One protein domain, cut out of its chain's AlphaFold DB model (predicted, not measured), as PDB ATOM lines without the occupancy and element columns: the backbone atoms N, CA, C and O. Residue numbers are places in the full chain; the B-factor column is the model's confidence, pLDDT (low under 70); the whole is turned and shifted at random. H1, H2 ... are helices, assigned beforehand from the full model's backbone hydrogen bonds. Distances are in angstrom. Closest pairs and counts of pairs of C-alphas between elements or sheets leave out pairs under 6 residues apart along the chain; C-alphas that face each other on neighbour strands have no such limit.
ATOM      1  N   LEU A  30      29.789  11.239 -20.514       97.12
ATOM      2  CA  LEU A  30      28.694  11.871 -21.254       97.12
ATOM      3  C   LEU A  30      28.836  13.395 -21.227       97.12
ATOM      4  O   LEU A  30      29.108  13.982 -20.182       97.12
ATOM      5  N   THR A  31      28.583  14.051 -22.357       97.62
ATOM      6  CA  THR A  31      28.625  15.516 -22.483       97.62
ATOM      7  C   THR A  31      27.423  16.038 -23.280       97.62
ATOM      8  O   THR A  31      26.679  15.277 -23.909       97.62
ATOM      9  N   GLY A  32      27.178  17.351 -23.221       97.31
ATOM     10  CA  GLY A  32      26.149  18.018 -24.027       97.31
ATOM     11  C   GLY A  32      24.724  17.494 -23.795       97.31
ATOM     12  O   GLY A  32      24.275  17.332 -22.661       97.31
ATOM     13  N   SER A  33      23.982  17.262 -24.881       97.75
ATOM     14  CA  SER A  33      22.578  16.818 -24.827       97.75
ATOM     15  C   SER A  33      22.406  15.403 -24.273       97.75
ATOM     16  O   SER A  33      21.402  15.131 -23.618       97.75
ATOM     17  N   ILE A  34      23.386  14.519 -24.490       97.38
ATOM     18  CA  ILE A  34      23.347  13.138 -23.987       97.38
ATOM     19  C   ILE A  34      23.424  13.143 -22.460       97.38
ATOM     20  O   ILE A  34      22.633  12.467 -21.804       97.38
ATOM     21  N   LEU A  35      24.303  13.976 -21.889       98.00
ATOM     22  CA  LEU A  35      24.373  14.169 -20.441       98.00
ATOM     23  C   LEU A  35      23.037  14.673 -19.879       98.00
ATOM     24  O   LEU A  35      22.538  14.125 -18.902       98.00
ATOM     25  N   LYS A  36      22.414  15.670 -20.524       97.75
ATOM     26  CA  LYS A  36      21.107  16.201 -20.091       97.75
ATOM     27  C   LYS A  36      20.013  15.129 -20.090       97.75
ATOM     28  O   LYS A  36      19.204  15.094 -19.167       97.75
ATOM     29  N   LEU A  37      19.973  14.273 -21.113       97.19
ATOM     30  CA  LEU A  37      19.021  13.163 -21.178       97.19
ATOM     31  C   LEU A  37      19.281  12.148 -20.060       97.19
ATOM     32  O   LEU A  37      18.347  11.747 -19.374       97.19
ATOM     33  N   PHE A  38      20.542  11.771 -19.853       96.56
ATOM     34  CA  PHE A  38      20.931  10.820 -18.816       96.56
ATOM     35  C   PHE A  38      20.567  11.301 -17.407       96.56
ATOM     36  O   PHE A  38      19.993  10.537 -16.637       96.56
ATOM     37  N   VAL A  39      20.818  12.579 -17.093       97.00
ATOM     38  CA  VAL A  39      20.426  13.179 -15.806       97.00
ATOM     39  C   VAL A  39      18.912  13.091 -15.606       97.00
ATOM     40  O   VAL A  39      18.472  12.588 -14.577       97.00
ATOM     41  N   ARG A  40      18.112  13.457 -16.621       96.88
ATOM     42  CA  ARG A  40      16.646  13.327 -16.548       96.88
ATOM     43  C   ARG A  40      16.205  11.889 -16.285       96.88
ATOM     44  O   ARG A  40      15.264  11.690 -15.534       96.88
ATOM     45  N   ILE A  41      16.866  10.899 -16.891       96.44
ATOM     46  CA  ILE A  41      16.557   9.475 -16.681       96.44
ATOM     47  C   ILE A  41      16.895   9.039 -15.247       96.44
ATOM     48  O   ILE A  41      16.112   8.311 -14.642       96.44
ATOM     49  N   ILE A  42      18.024   9.488 -14.686       96.25
ATOM     50  CA  ILE A  42      18.406   9.185 -13.296       96.25
ATOM     51  C   ILE A  42      17.441   9.813 -12.283       96.25
ATOM     52  O   ILE A  42      17.237   9.259 -11.206       96.25
ATOM     53  N   GLU A  43      16.819  10.937 -12.620       96.38
ATOM     54  CA  GLU A  43      15.827  11.594 -11.764       96.38
ATOM     55  C   GLU A  43      14.436  10.927 -11.826       96.38
ATOM     56  O   GLU A  43      13.591  11.198 -10.972       96.38
ATOM     57  N   VAL A  44      14.181  10.021 -12.786       96.31
ATOM     58  CA  VAL A  44      12.912   9.277 -12.867       96.31
ATOM     59  C   VAL A  44      12.816   8.264 -11.714       96.31
ATOM     60  O   VAL A  44      13.713   7.425 -11.558       96.31
ATOM     61  N   PRO A  45      11.710   8.258 -10.943       92.62
ATOM     62  CA  PRO A  45      11.474   7.258  -9.906       92.62
ATOM     63  C   PRO A  45      11.605   5.825 -10.437       92.62
ATOM     64  O   PRO A  45      11.192   5.530 -11.556       92.62
ATOM     65  N   ILE A  46      12.140   4.915  -9.617       92.69
ATOM     66  CA  ILE A  46      12.377   3.490  -9.933       92.69
ATOM     67  C   ILE A  46      13.486   3.267 -10.976       92.69
ATOM     68  O   ILE A  46      14.448   2.559 -10.694       92.69
ATOM     69  N   ILE A  47      13.406   3.873 -12.163       93.88
ATOM     70  CA  ILE A  47      14.417   3.690 -13.219       93.88
ATOM     71  C   ILE A  47      15.775   4.227 -12.759       93.88
ATOM     72  O   ILE A  47      16.786   3.529 -12.856       93.88
ATOM     73  N   GLY A  48      15.798   5.432 -12.188       94.12
ATOM     74  CA  GLY A  48      17.019   6.033 -11.670       94.12
ATOM     75  C   GLY A  48      17.668   5.217 -10.556       94.12
ATOM     76  O   GLY A  48      18.878   4.992 -10.575       94.12
ATOM     77  N   SER A  49      16.872   4.691  -9.616       94.00
ATOM     78  CA  SER A  49      17.405   3.870  -8.522       94.00
ATOM     79  C   SER A  49      17.983   2.542  -9.017       94.00
ATOM     80  O   SER A  49      19.006   2.102  -8.489       94.00
ATOM     81  N   LEU A  50      17.400   1.937 -10.059       95.62
ATOM     82  CA  LEU A  50      17.943   0.741 -10.709       95.62
ATOM     83  C   LEU A  50      19.291   1.019 -11.386       95.62
ATOM     84  O   LEU A  50      20.240   0.265 -11.173       95.62
ATOM     85  N   ILE A  51      19.402   2.120 -12.138       94.69
ATOM     86  CA  ILE A  51      20.654   2.523 -12.805       94.69
ATOM     87  C   ILE A  51      21.756   2.778 -11.770       94.69
ATOM     88  O   ILE A  51      22.858   2.245 -11.891       94.69
ATOM     89  N   ILE A  52      21.457   3.537 -10.713       94.44
ATOM     90  CA  ILE A  52      22.420   3.820  -9.642       94.44
ATOM     91  C   ILE A  52      22.815   2.541  -8.894       94.44
ATOM     92  O   ILE A  52      23.987   2.364  -8.565       94.44
ATOM     93  N   SER A  53      21.871   1.632  -8.632       94.44
ATOM     94  CA  SER A  53      22.160   0.336  -8.002       94.44
ATOM     95  C   SER A  53      23.117  -0.505  -8.851       94.44
ATOM     96  O   SER A  53      24.100  -1.039  -8.335       94.44
ATOM     97  N   PHE A  54      22.890  -0.550 -10.167       94.81
ATOM     98  CA  PHE A  54      23.788  -1.210 -11.111       94.81
ATOM     99  C   PHE A  54      25.194  -0.590 -11.090       94.81
ATOM    100  O   PHE A  54      26.171  -1.308 -10.889       94.81
ATOM    101  N   MET A  55      25.307   0.740 -11.186       94.38
ATOM    102  CA  MET A  55      26.604   1.432 -11.145       94.38
ATOM    103  C   MET A  55      27.349   1.219  -9.817       94.38
ATOM    104  O   MET A  55      28.567   1.053  -9.815       94.38
ATOM    105  N   LYS A  56      26.641   1.186  -8.681       94.38
ATOM    106  CA  LYS A  56      27.238   0.867  -7.371       94.38
ATOM    107  C   LYS A  56      27.773  -0.563  -7.318       94.38
ATOM    108  O   LYS A  56      28.784  -0.811  -6.666       94.38
ATOM    109  N   LYS A  57      27.090  -1.502  -7.974       93.62
ATOM    110  CA  LYS A  57      27.499  -2.906  -8.028       93.62
ATOM    111  C   LYS A  57      28.748  -3.101  -8.893       93.62
ATOM    112  O   LYS A  57      29.674  -3.756  -8.432       93.62
ATOM    113  N   GLU A  58      28.789  -2.505 -10.086       93.31
ATOM    114  CA  GLU A  58      29.961  -2.547 -10.984       93.31
ATOM    115  C   GLU A  58      31.221  -1.965 -10.323       93.31
ATOM    116  O   GLU A  58      32.320  -2.476 -10.507       93.31
ATOM    117  N   ASN A  59      31.057  -0.939  -9.484       94.19
ATOM    118  CA  ASN A  59      32.154  -0.274  -8.774       94.19
ATOM    119  C   ASN A  59      32.454  -0.868  -7.386       94.19
ATOM    120  O   ASN A  59      32.983  -0.172  -6.525       94.19
ATOM    121  N   ASN A  60      32.073  -2.125  -7.131       91.38
ATOM    122  CA  ASN A  60      32.348  -2.854  -5.884       91.38
ATOM    123  C   ASN A  60      31.796  -2.208  -4.585       91.38
ATOM    124  O   ASN A  60      32.041  -2.706  -3.486       91.38
ATOM    125  N   MET A  61      30.998  -1.136  -4.674       92.94
ATOM    126  CA  MET A  61      30.477  -0.422  -3.501       92.94
ATOM    127  C   MET A  61      29.484  -1.277  -2.714       92.94
ATOM    128  O   MET A  61      29.443  -1.213  -1.489       92.94
ATOM    129  N   VAL A  62      28.665  -2.073  -3.411       92.94
ATOM    130  CA  VAL A  62      27.700  -2.981  -2.767       92.94
ATOM    131  C   VAL A  62      28.431  -4.069  -1.984       92.94
ATOM    132  O   VAL A  62      28.073  -4.348  -0.843       92.94
ATOM    133  N   GLU A  63      29.482  -4.645  -2.566       91.31
ATOM    134  CA  GLU A  63      30.252  -5.701  -1.909       91.31
ATOM    135  C   GLU A  63      30.960  -5.176  -0.658       91.31
ATOM    136  O   GLU A  63      30.856  -5.774   0.412       91.31
ATOM    137  N   MET A  64      31.604  -4.012  -0.770       90.38
ATOM    138  CA  MET A  64      32.329  -3.389   0.332       90.38
ATOM    139  C   MET A  64      31.404  -2.889   1.451       90.38
ATOM    140  O   MET A  64      31.694  -3.106   2.620       90.38
ATOM    141  N   LEU A  65      30.291  -2.220   1.123       91.81
ATOM    142  CA  LEU A  65      29.454  -1.549   2.129       91.81
ATOM    143  C   LEU A  65      28.312  -2.416   2.678       91.81
ATOM    144  O   LEU A  65      27.811  -2.128   3.762       91.81
ATOM    145  N   GLN A  66      27.844  -3.424   1.932       92.38
ATOM    146  CA  GLN A  66      26.674  -4.232   2.318       92.38
ATOM    147  C   GLN A  66      27.007  -5.708   2.560       92.38
ATOM    148  O   GLN A  66      26.383  -6.333   3.420       92.38
ATOM    149  N   ASN A  67      27.977  -6.270   1.827       93.56
ATOM    150  CA  ASN A  67      28.310  -7.700   1.897       93.56
ATOM    151  C   ASN A  67      29.600  -8.008   2.672       93.56
ATOM    152  O   ASN A  67      29.947  -9.184   2.822       93.56
ATOM    153  N   THR A  68      30.283  -6.981   3.182       93.88
ATOM    154  CA  THR A  68      31.515  -7.119   3.962       93.88
ATOM    155  C   THR A  68      31.275  -6.730   5.418       93.88
ATOM    156  O   THR A  68      30.704  -5.683   5.711       93.88
ATOM    157  N   GLU A  69      31.701  -7.588   6.341       93.94
ATOM    158  CA  GLU A  69      31.695  -7.319   7.776       93.94
ATOM    159  C   GLU A  69      33.017  -6.659   8.170       93.94
ATOM    160  O   GLU A  69      34.085  -7.268   8.066       93.94
ATOM    161  N   ILE A  70      32.918  -5.398   8.595       94.38
ATOM    162  CA  ILE A  70      34.036  -4.575   9.055       94.38
ATOM    163  C   ILE A  70      34.032  -4.616  10.592       94.38
ATOM    164  O   ILE A  70      33.043  -4.185  11.193       94.38
ATOM    165  N   PRO A  71      35.074  -5.171  11.235       94.12
ATOM    166  CA  PRO A  71      35.104  -5.350  12.687       94.12
ATOM    167  C   PRO A  71      35.354  -4.046  13.463       94.12
ATOM    168  O   PRO A  71      35.098  -3.983  14.667       94.12
ATOM    169  N   GLU A  72      35.856  -3.003  12.803       94.19
ATOM    170  CA  GLU A  72      36.116  -1.704  13.410       94.19
ATOM    171  C   GLU A  72      34.830  -0.944  13.760       94.19
ATOM    172  O   GLU A  72      33.818  -0.975  13.059       94.19
ATOM    173  N   LYS A  73      34.897  -0.177  14.850       94.94
ATOM    174  CA  LYS A  73      33.861   0.805  15.177       94.94
ATOM    175  C   LYS A  73      33.977   2.014  14.239       94.94
ATOM    176  O   LYS A  73      35.093   2.376  13.865       94.94
TER     177      LYS A  73
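This is residues 30 to 73 of the 179 residues of an uncharacterized protein of Gossypium aridum (UniProt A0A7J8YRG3). Three helices are strung end to end in an open zigzag: H1 and H2 meet near their ends in a corner, like an L, and the short H3 turns off again just beyond the far end of H2. There is no core where the three come together; H2 is the middle piece, H1 and H3 keep away from each other, and a bare tail, residues 67 to 73, sticks out beyond H3 and adds to the length. The printed part has 44 residues with three named helices, in the order H1, H2, H3, and no named strand, and its class is all helix, with 29 of the 44 residues in the helices. It is extended, with a radius of gyration of the C-alphas of 14.4 A, and the C-alphas span 45 by 21 by 18 A along their three main axes.

From the first printed residue, Leu 30, two residues precede H1, residues 32 to 42. Residues 31 to 37, of which 32 to 37 belong to H1, stand free, with no C-alpha 8 or more apart along the chain within 10 A. A tight link of 4 residues, 43 to 46, joins H1 to H2, residues 47 to 58. H1 and H2 touch only at the corner by this link, with 6 pairs of C-alphas within 8 A. Their closest C-alphas are those of Ile 42 and Gly 48, 3.8 A apart. H2 touches H1 with residues 47 to 52 alone. The lines of H1 and H2 are about perpendicular, at 81 degrees, and their centres are 15.3 A apart. Residues 55 to 60, of which 55 to 58 belong to H2, also stand free. A tight link of 2 residues, 59 and 60, joins H2 to H3, residues 61 to 66. H2 and H3 are close but not clearly touching, with 2 pairs of C-alphas within 8 A. The closest C-alphas of the two are those of Lys 56 and Val 62, 6.0 A apart. Their lines are about perpendicular, at 84 degrees, and their centres are 12.9 A apart. H1 and H3 are apart, with no C-alpha of the one within 8 A of the other. Residues 63 to 73, of which 63 to 66 belong to H3, stand free. In H1, H2 and H3, every O i to N i+4 pair of the backbone is within hydrogen-bond range.

H1 runs from Gly 32, with its C-alpha at (26.149, 18.018, -24.027), to Ile 42, and measures 15.9 A from first to last C-alpha. H2, the longest helix with 12 residues, runs from Ile 47, with its C-alpha at (14.417, 3.690, -13.219), to Glu 58, with its C-alpha at (29.961, -2.547, -10.984), and x increases between these two ends. It measures 16.9 A. H3 has 6 residues, from Met 61 to Gln 66, and ends with C-alpha 66 at (26.674, -4.232, 2.318).

The two C-alphas farthest apart are those of Ser 33 and Pro 71, 45.3 A. From the first printed C-alpha, that of Leu 30, to the last, that of Lys 73, the distance is 38.4 A. The printed part has no cut, and neither of the links between helices is long. It is one domain, residues 30 to 73 of a full chain of 179 residues. The mean pLDDT of the printed part is 94.8, and no printed residue is under 70. The mean is 97 for H1, 94 for H2 and 92 for H3.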